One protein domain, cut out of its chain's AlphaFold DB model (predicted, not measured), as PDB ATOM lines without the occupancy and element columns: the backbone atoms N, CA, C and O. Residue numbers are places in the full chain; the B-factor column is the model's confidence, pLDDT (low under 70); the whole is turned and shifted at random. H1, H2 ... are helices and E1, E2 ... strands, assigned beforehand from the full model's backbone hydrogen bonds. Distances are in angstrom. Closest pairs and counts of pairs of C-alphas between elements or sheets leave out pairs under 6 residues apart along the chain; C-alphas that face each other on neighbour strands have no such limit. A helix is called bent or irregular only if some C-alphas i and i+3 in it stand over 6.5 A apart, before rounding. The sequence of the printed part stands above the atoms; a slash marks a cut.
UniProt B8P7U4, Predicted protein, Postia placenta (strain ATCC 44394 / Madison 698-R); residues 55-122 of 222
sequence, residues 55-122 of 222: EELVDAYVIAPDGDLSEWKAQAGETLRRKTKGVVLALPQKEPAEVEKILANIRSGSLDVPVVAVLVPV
ATOM      1  N   GLU A  55     162.336 151.338  75.029       84.00
ATOM      2  CA  GLU A  55     161.532 150.181  74.616       84.00
ATOM      3  C   GLU A  55     161.794 148.983  75.532       84.00
ATOM      4  O   GLU A  55     160.858 148.313  75.964       84.00
ATOM      5  N   GLU A  56     163.063 148.778  75.886       86.50
ATOM      6  CA  GLU A  56     163.527 147.708  76.759       86.50
ATOM      7  C   GLU A  56     164.339 148.293  77.916       86.50
ATOM      8  O   GLU A  56     165.184 149.170  77.725       86.50
ATOM      9  N   LEU A  57     164.105 147.777  79.118       87.38
ATOM     10  CA  LEU A  57     164.855 148.133  80.315       87.38
ATOM     11  C   LEU A  57     165.512 146.893  80.913       87.38
ATOM     12  O   LEU A  57     164.858 145.865  81.093       87.38
ATOM     13  N   VAL A  58     166.782 147.011  81.281       88.56
ATOM     14  CA  VAL A  58     167.434 146.065  82.186       88.56
ATOM     15  C   VAL A  58     167.768 146.816  83.461       88.56
ATOM     16  O   VAL A  58     168.467 147.827  83.401       88.56
ATOM     17  N   ASP A  59     167.250 146.346  84.594       88.00
ATOM     18  CA  ASP A  59     167.664 146.896  85.882       88.00
ATOM     19  C   ASP A  59     169.031 146.311  86.245       88.00
ATOM     20  O   ASP A  59     169.186 145.093  86.357       88.00
ATOM     21  N   ALA A  60     170.036 147.179  86.338       85.69
ATOM     22  CA  ALA A  60     171.436 146.789  86.452       85.69
ATOM     23  C   ALA A  60     171.846 146.403  87.880       85.69
ATOM     24  O   ALA A  60     172.914 145.814  88.051       85.69
ATOM     25  N   TYR A  61     171.039 146.736  88.894       87.19
ATOM     26  CA  TYR A  61     171.396 146.460  90.281       87.19
ATOM     27  C   TYR A  61     170.162 146.309  91.174       87.19
ATOM     28  O   TYR A  61     169.664 147.276  91.750       87.19
ATOM     29  N   VAL A  62     169.689 145.072  91.325       88.31
ATOM     30  CA  VAL A  62     168.563 144.743  92.207       88.31
ATOM     31  C   VAL A  62     169.050 143.898  93.366       88.31
ATOM     32  O   VAL A  62     169.553 142.798  93.162       88.31
ATOM     33  N   ILE A  63     168.876 144.387  94.589       87.19
ATOM     34  CA  ILE A  63     169.205 143.629  95.796       87.19
ATOM     35  C   ILE A  63     167.983 142.789  96.177       87.19
ATOM     36  O   ILE A  63     166.968 143.341  96.590       87.19
ATOM     37  N   ALA A  64     168.087 141.466  96.061       84.94
ATOM     38  CA  ALA A  64     167.090 140.538  96.598       84.94
ATOM     39  C   ALA A  64     167.803 139.358  97.281       84.94
ATOM     40  O   ALA A  64     168.219 138.415  96.604       84.94
ATOM     41  N   PRO A  65     167.980 139.399  98.615       78.56
ATOM     42  CA  PRO A  65     168.854 138.473  99.338       78.56
ATOM     43  C   PRO A  65     168.396 137.012  99.265       78.56
ATOM     44  O   PRO A  65     169.239 136.123  99.327       78.56
ATOM     45  N   ASP A  66     167.095 136.772  99.096       80.00
ATOM     46  CA  ASP A  66     166.509 135.430  98.990       80.00
ATOM     47  C   ASP A  66     166.191 135.032  97.537       80.00
ATOM     48  O   ASP A  66     165.636 133.964  97.275       80.00
ATOM     49  N   GLY A  67     166.531 135.897  96.574       77.88
ATOM     50  CA  GLY A  67     166.164 135.747  95.165       77.88
ATOM     51  C   GLY A  67     164.701 136.084  94.851       77.88
ATOM     52  O   GLY A  67     164.294 135.943  93.698       77.88
ATOM     53  N   ASP A  68     163.913 136.540  95.831       83.88
ATOM     54  CA  ASP A  68     162.544 137.005  95.600       83.88
ATOM     55  C   ASP A  68     162.524 138.443  95.059       83.88
ATOM     56  O   ASP A  68     162.973 139.387  95.701       83.88
ATOM     57  N   LEU A  69     161.965 138.611  93.861       85.75
ATOM     58  CA  LEU A  69     161.844 139.897  93.172       85.75
ATOM     59  C   LEU A  69     160.499 140.595  93.443       85.75
ATOM     60  O   LEU A  69     160.156 141.549  92.744       85.75
ATOM     61  N   SER A  70     159.700 140.116  94.399       86.81
ATOM     62  CA  SER A  70     158.384 140.677  94.736       86.81
ATOM     63  C   SER A  70     158.451 142.148  95.169       86.81
ATOM     64  O   SER A  70     157.691 142.970  94.650       86.81
ATOM     65  N   GLU A  71     159.396 142.505  96.039       87.25
ATOM     66  CA  GLU A  71     159.595 143.886  96.498       87.25
ATOM     67  C   GLU A  71     160.020 144.804  95.353       87.25
ATOM     68  O   GLU A  71     159.431 145.867  95.144       87.25
ATOM     69  N   TRP A  72     160.987 144.356  94.548       88.94
ATOM     70  CA  TRP A  72     161.416 145.085  93.360       88.94
ATOM     71  C   TRP A  72     160.250 145.304  92.385       88.94
ATOM     72  O   TRP A  72     160.056 146.414  91.899       88.94
ATOM     73  N   LYS A  73     159.404 144.288  92.152       85.69
ATOM     74  CA  LYS A  73     158.200 144.422  91.310       85.69
ATOM     75  C   LYS A  73     157.246 145.485  91.856       85.69
ATOM     76  O   LYS A  73     156.659 146.229  91.070       85.69
ATOM     77  N   ALA A  74     157.068 145.538  93.176       86.94
ATOM     78  CA  ALA A  74     156.211 146.531  93.816       86.94
ATOM     79  C   ALA A  74     156.763 147.955  93.630       86.94
ATOM     80  O   ALA A  74     155.993 148.873  93.360       86.94
ATOM     81  N   GLN A  75     158.086 148.128  93.708       86.44
ATOM     82  CA  GLN A  75     158.755 149.420  93.518       86.44
ATOM     83  C   GLN A  75     158.814 149.865  92.050       86.44
ATOM     84  O   GLN A  75     158.592 151.038  91.757       86.44
ATOM     85  N   ALA A  76     159.077 148.942  91.120       84.12
ATOM     86  CA  ALA A  76     159.179 149.224  89.687       84.12
ATOM     87  C   ALA A  76     157.854 149.738  89.091       84.12
ATOM     88  O   ALA A  76     157.850 150.499  88.121       84.12
ATOM     89  N   GLY A  77     156.718 149.343  89.670       83.25
ATOM     90  CA  GLY A  77     155.396 149.711  89.173       83.25
ATOM     91  C   GLY A  77     155.050 149.054  87.828       83.25
ATOM     92  O   GLY A  77     155.842 148.345  87.203       83.25
ATOM     93  N   GLU A  78     153.816 149.259  87.365       79.69
ATOM     94  CA  GLU A  78     153.278 148.511  86.219       79.69
ATOM     95  C   GLU A  78     153.889 148.927  84.869       79.69
ATOM     96  O   GLU A  78     154.103 148.093  83.988       79.69
ATOM     97  N   THR A  79     154.197 150.214  84.700       75.38
ATOM     98  CA  THR A  79     154.738 150.770  83.452       75.38
ATOM     99  C   THR A  79     156.156 150.287  83.175       75.38
ATOM    100  O   THR A  79     156.457 149.904  82.045       75.38
ATOM    101  N   LEU A  80     157.008 150.265  84.203       76.94
ATOM    102  CA  LEU A  80     158.385 149.801  84.091       76.94
ATOM    103  C   LEU A  80     158.420 148.286  83.897       76.94
ATOM    104  O   LEU A  80     159.078 147.808  82.978       76.94
ATOM    105  N   ARG A  81     157.606 147.550  84.667       77.69
ATOM    106  CA  ARG A  81     157.506 146.086  84.598       77.69
ATOM    107  C   ARG A  81     157.183 145.567  83.199       77.69
ATOM    108  O   ARG A  81     157.728 144.545  82.800       77.69
ATOM    109  N   ARG A  82     156.314 146.249  82.440       80.50
ATOM    110  CA  ARG A  82     155.972 145.847  81.060       80.50
ATOM    111  C   ARG A  82     157.136 145.997  80.078       80.50
ATOM    112  O   ARG A  82     157.141 145.325  79.055       80.50
ATOM    113  N   LYS A  83     158.083 146.887  80.375       83.81
ATOM    114  CA  LYS A  83     159.257 147.183  79.542       83.81
ATOM    115  C   LYS A  83     160.527 146.496  80.045       83.81
ATOM    116  O   LYS A  83     161.543 146.513  79.354       83.81
ATOM    117  N   THR A  84     160.498 145.903  81.239       85.56
ATOM    118  CA  THR A  84     161.654 145.206  81.796       85.56
ATOM    119  C   THR A  84     161.924 143.919  81.024       85.56
ATOM    120  O   THR A  84     161.161 142.960  81.086       85.56
ATOM    121  N   LYS A  85     163.062 143.896  80.333       87.19
ATOM    122  CA  LYS A  85     163.605 142.725  79.646       87.19
ATOM    123  C   LYS A  85     164.399 141.818  80.571       87.19
ATOM    124  O   LYS A  85     164.584 140.651  80.249       87.19
ATOM    125  N   GLY A  86     164.861 142.341  81.701       87.62
ATOM    126  CA  GLY A  86     165.414 141.526  82.765       87.62
ATOM    127  C   GLY A  86     166.100 142.318  83.856       87.62
ATOM    128  O   GLY A  86     166.101 143.548  83.860       87.62
ATOM    129  N   VAL A  87     166.644 141.576  84.808       90.56
ATOM    130  CA  VAL A  87     167.225 142.117  86.032       90.56
ATOM    131  C   VAL A  87     168.604 141.509  86.261       90.56
ATOM    132  O   VAL A  87     168.820 140.318  86.021       90.56
ATOM    133  N   VAL A  88     169.533 142.336  86.727       90.56
ATOM    134  CA  VAL A  88     170.809 141.910  87.291       90.56
ATOM    135  C   VAL A  88     170.650 141.836  88.806       90.56
ATOM    136  O   VAL A  88     170.453 142.848  89.481       90.56
ATOM    137  N   LEU A  89     170.688 140.614  89.333       90.25
ATOM    138  CA  LEU A  89     170.473 140.342  90.748       90.25
ATOM    139  C   LEU A  89     171.784 140.486  91.521       90.25
ATOM    140  O   LEU A  89     172.742 139.776  91.237       90.25
ATOM    141  N   ALA A  90     171.812 141.347  92.529       88.31
ATOM    142  CA  ALA A  90     172.920 141.494  93.454       88.31
ATOM    143  C   ALA A  90     172.701 140.651  94.715       88.31
ATOM    144  O   ALA A  90     171.700 140.823  95.414       88.31
ATOM    145  N   LEU A  91     173.661 139.775  95.031       86.62
ATOM    146  CA  LEU A  91     173.687 138.971  96.258       86.62
ATOM    147  C   LEU A  91     174.834 139.421  97.180       86.62
ATOM    148  O   LEU A  91     175.782 138.666  97.395       86.62
ATOM    149  N   PRO A  92     174.821 140.661  97.702       77.88
ATOM    150  CA  PRO A  92     175.931 141.165  98.501       77.88
ATOM    151  C   PRO A  92     176.134 140.312  99.763       77.88
ATOM    152  O   PRO A  92     175.172 139.996 100.458       77.88
ATOM    153  N   GLN A  93     177.395 139.983 100.066       72.94
ATOM    154  CA  GLN A  93     177.827 139.379 101.340       72.94
ATOM    155  C   GLN A  93     177.130 138.054 101.715       72.94
ATOM    156  O   GLN A  93     177.005 137.724 102.891       72.94
ATOM    157  N   LYS A  94     176.665 137.286 100.725       78.88
ATOM    158  CA  LYS A  94     176.099 135.949 100.932       78.88
ATOM    159  C   LYS A  94     177.180 134.870 100.951       78.88
ATOM    160  O   LYS A  94     178.090 134.889 100.128       78.88
ATOM    161  N   GLU A  95     177.032 133.904 101.853       79.00
ATOM    162  CA  GLU A  95     177.889 132.716 101.913       79.00
ATOM    163  C   GLU A  95     177.739 131.862 100.638       79.00
ATOM    164  O   GLU A  95     176.636 131.768 100.083       79.00
ATOM    165  N   PRO A  96     178.801 131.176 100.179       78.75
ATOM    166  CA  PRO A  96     178.797 130.438  98.917       78.75
ATOM    167  C   PRO A  96     177.705 129.356  98.861       78.75
ATOM    168  O   PRO A  96     177.060 129.178  97.829       78.75
ATOM    169  N   ALA A  97     177.423 128.686  99.982       79.31
ATOM    170  CA  ALA A  97     176.361 127.681 100.065       79.31
ATOM    171  C   ALA A  97     174.948 128.280  99.899       79.31
ATOM    172  O   ALA A  97     174.062 127.653  99.312       79.31
ATOM    173  N   GLU A  98     174.721 129.500 100.396       82.88
ATOM    174  CA  GLU A  98     173.444 130.203 100.217       82.88
ATOM    175  C   GLU A  98     173.275 130.668  98.773       82.88
ATOM    176  O   GLU A  98     172.199 130.512  98.191       82.88
ATOM    177  N   VAL A  99     174.353 131.183  98.178       83.62
ATOM    178  CA  VAL A  99     174.394 131.582  96.770       83.62
ATOM    179  C   VAL A  99     173.995 130.415  95.869       83.62
ATOM    180  O   VAL A  99     173.129 130.583  95.014       83.62
ATOM    181  N   GLU A 100     174.567 129.225  96.057       83.81
ATOM    182  CA  GLU A 100     174.241 128.055  95.230       83.81
ATOM    183  C   GLU A 100     172.764 127.663  95.320       83.81
ATOM    184  O   GLU A 100     172.136 127.364  94.300       83.81
ATOM    185  N   LYS A 101     172.177 127.729  96.521       84.88
ATOM    186  CA  LYS A 101     170.748 127.473  96.730       84.88
ATOM    187  C   LYS A 101     169.880 128.490  95.984       84.88
ATOM    188  O   LYS A 101     168.911 128.109  95.328       84.88
ATOM    189  N   ILE A 102     170.233 129.773  96.052       85.69
ATOM    190  CA  ILE A 102     169.518 130.843  95.345       85.69
ATOM    191  C   ILE A 102     169.663 130.668  93.827       85.69
ATOM    192  O   ILE A 102     168.675 130.744  93.098       85.69
ATOM    193  N   LEU A 103     170.866 130.354  93.339       86.06
ATOM    194  CA  LEU A 103     171.116 130.078  91.924       86.06
ATOM    195  C   LEU A 103     170.315 128.871  91.423       86.06
ATOM    196  O   LEU A 103     169.787 128.917  90.312       86.06
ATOM    197  N   ALA A 104     170.188 127.810  92.225       83.69
ATOM    198  CA  ALA A 104     169.355 126.656  91.894       83.69
ATOM    199  C   ALA A 104     167.875 127.049  91.756       83.69
ATOM    200  O   ALA A 104     167.228 126.656  90.784       83.69
ATOM    201  N   ASN A 105     167.361 127.888  92.663       83.50
ATOM    202  CA  ASN A 105     165.994 128.407  92.585       83.50
ATOM    203  C   ASN A 105     165.786 129.257  91.321       83.50
ATOM    204  O   ASN A 105     164.833 129.032  90.580       83.50
ATOM    205  N   ILE A 106     166.710 130.167  91.006       83.75
ATOM    206  CA  ILE A 106     166.625 131.009  89.801       83.75
ATOM    207  C   ILE A 106     166.632 130.150  88.529       83.75
ATOM    208  O   ILE A 106     165.805 130.347  87.639       83.75
ATOM    209  N   ARG A 107     167.527 129.156  88.457       82.31
ATOM    210  CA  ARG A 107     167.624 128.224  87.320       82.31
ATOM    211  C   ARG A 107     166.395 127.331  87.171       82.31
ATOM    212  O   ARG A 107     166.098 126.907  86.060       82.31
ATOM    213  N   SER A 108     165.671 127.068  88.260       80.38
ATOM    214  CA  SER A 108     164.421 126.301  88.221       80.38
ATOM    215  C   SER A 108     163.265 127.044  87.531       80.38
ATOM    216  O   SER A 108     162.226 126.441  87.272       80.38
ATOM    217  N   GLY A 109     163.443 128.329  87.193       71.06
ATOM    218  CA  GLY A 109     162.452 129.115  86.455       71.06
ATOM    219  C   GLY A 109     161.277 129.582  87.313       71.06
ATOM    220  O   GLY A 109     160.227 129.918  86.778       71.06
ATOM    221  N   SER A 110     161.438 129.625  88.639       68.50
ATOM    222  CA  SER A 110     160.384 130.040  89.573       68.50
ATOM    223  C   SER A 110     160.085 131.546  89.559       68.50
ATOM    224  O   SER A 110     159.245 132.009  90.327       68.50
ATOM    225  N   LEU A 111     160.789 132.330  88.736       76.06
ATOM    226  CA  LEU A 111     160.695 133.786  88.700       76.06
ATOM    227  C   LEU A 111     159.993 134.263  87.428       76.06
ATOM    228  O   LEU A 111     160.436 133.978  86.320       76.06
ATOM    229  N   ASP A 112     158.952 135.086  87.588       75.44
ATOM    230  CA  ASP A 112     158.254 135.710  86.448       75.44
ATOM    231  C   ASP A 112     159.117 136.718  85.667       75.44
ATOM    232  O   ASP A 112     158.722 137.168  84.593       75.44
ATOM    233  N   VAL A 113     160.234 137.168  86.247       82.38
ATOM    234  CA  VAL A 113     161.108 138.195  85.667       82.38
ATOM    235  C   VAL A 113     162.431 137.532  85.307       82.38
ATOM    236  O   VAL A 113     163.042 136.907  86.176       82.38
ATOM    237  N   PRO A 114     162.895 137.661  84.054       86.94
ATOM    238  CA  PRO A 114     164.134 137.035  83.627       86.94
ATOM    239  C   PRO A 114     165.336 137.676  84.330       86.94
ATOM    240  O   PRO A 114     165.575 138.881  84.240       86.94
ATOM    241  N   VAL A 115     166.117 136.845  85.016       88.62
ATOM    242  CA  VAL A 115     167.410 137.238  85.581       88.62
ATOM    243  C   VAL A 115     168.459 137.081  84.482       88.62
ATOM    244  O   VAL A 115     168.641 135.988  83.951       88.62
ATOM    245  N   VAL A 116     169.121 138.174  84.102       89.25
ATOM    246  CA  VAL A 116     170.109 138.187  83.005       89.25
ATOM    247  C   VAL A 116     171.494 137.840  83.537       89.25
ATOM    248  O   VAL A 116     172.225 137.050  82.937       89.25
ATOM    249  N   ALA A 117     171.834 138.407  84.690       88.81
ATOM    250  CA  ALA A 117     173.086 138.165  85.378       88.81
ATOM    251  C   ALA A 117     172.878 138.170  86.895       88.81
ATOM    252  O   ALA A 117     171.924 138.762  87.400       88.81
ATOM    253  N   VAL A 118     173.782 137.514  87.614       89.88
ATOM    254  CA  VAL A 118     173.824 137.509  89.076       89.88
ATOM    255  C   VAL A 118     175.198 137.995  89.512       89.88
ATOM    256  O   VAL A 118     176.211 137.418  89.115       89.88
ATOM    257  N   LEU A 119     175.227 139.053  90.319       89.25
ATOM    258  CA  LEU A 119     176.421 139.537  90.996       89.25
ATOM    259  C   LEU A 119     176.633 138.677  92.238       89.25
ATOM    260  O   LEU A 119     175.825 138.699  93.169       89.25
ATOM    261  N   VAL A 120     177.711 137.904  92.226       88.12
ATOM    262  CA  VAL A 120     177.997 136.898  93.246       88.12
ATOM    263  C   VAL A 120     179.260 137.282  94.008       88.12
ATOM    264  O   VAL A 120     180.259 137.596  93.363       88.12
ATOM    265  N   PRO A 121     179.265 137.261  95.350       85.62
ATOM    266  CA  PRO A 121     180.423 137.668  96.125       85.62
ATOM    267  C   PRO A 121     181.617 136.752  95.841       85.62
ATOM    268  O   PRO A 121     181.487 135.528  95.798       85.62
ATOM    269  N   VAL A 122     182.780 137.370  95.632       76.75
ATOM    270  CA  VAL A 122     184.070 136.667  95.451       76.75
ATOM    271  C   VAL A 122     184.844 136.570  96.765       76.75
ATOM    272  O   VAL A 122     185.873 135.911  96.829       76.75
TER     273      VAL A 122
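Overview. This is residues 55 to 122 of the 222 residues of the protein "Predicted protein" of Postia placenta (strain ATCC 44394 / Madison 698-R) (UniProt B8P7U4). A small sheet of three parallel strands, E1, E2 and E3, has helix H1 over it beside E1 and E2 toward one end of the outline, while helix H2 grazes it beside E3 toward the other end. The chain goes from strand to helix to strand twice. The printed part has 68 residues with two named helices and three named strands, E1 H1 E2 H2 E3; the sheet order is E1 E2 E3 and the class is mixed. The whole is compact, with a radius of gyration of the C-alphas of 11.8 A, yet elongated, with spans of 36 by 21 by 18 A.

Along the chain. E1, residues 57 to 63, begins at C-alpha 57 (164.855, 148.133, 80.315) and is 16.7 A long. H1, residues 70 to 83, is 16.6 A long and irregular: C-alphas 75 and 78 are 9.2 A apart. E2, residues 84 to 90, is 16.6 A long. H2, residues 96 to 107, is 16.3 A long. E3, residues 115 to 121, is 16.8 A long and ends at C-alpha 121 (180.423, 137.668, 96.125).

Arrangement. E1 and E2 are parallel at 24 degrees, with N 88 and O 59 at 2.8 A, within hydrogen-bond range. E2 and E3 are parallel at 10 degrees, with N 119 and O 89 at 2.7 A, within that range. E1, H1, E2 and E2, H2, E3 are strand-helix-strand units, two parallel neighbour strands with a helix between, each with a right-handed crossover. H1 is on the sheet over E2, at a height over the sheet of 7.5 A, and runs along the strands, at 25 degrees to E2 on the local plane. H2 only grazes the sheet; its closest C-alphas to E3 are those of Val 99 and Val 120, 7.3 A apart. H1 and H2 are apart. In H2 every O i to N i+4 pair is within hydrogen-bond range; in H1, 6 of 10 are.

Size, cuts and confidence. The C-alphas farthest apart, those of Glu 55 and Ala 97, are 37.1 A apart. The printed part has no cut and no long link. Mean pLDDT of the printed part is 83.6; residue 110 is under 70.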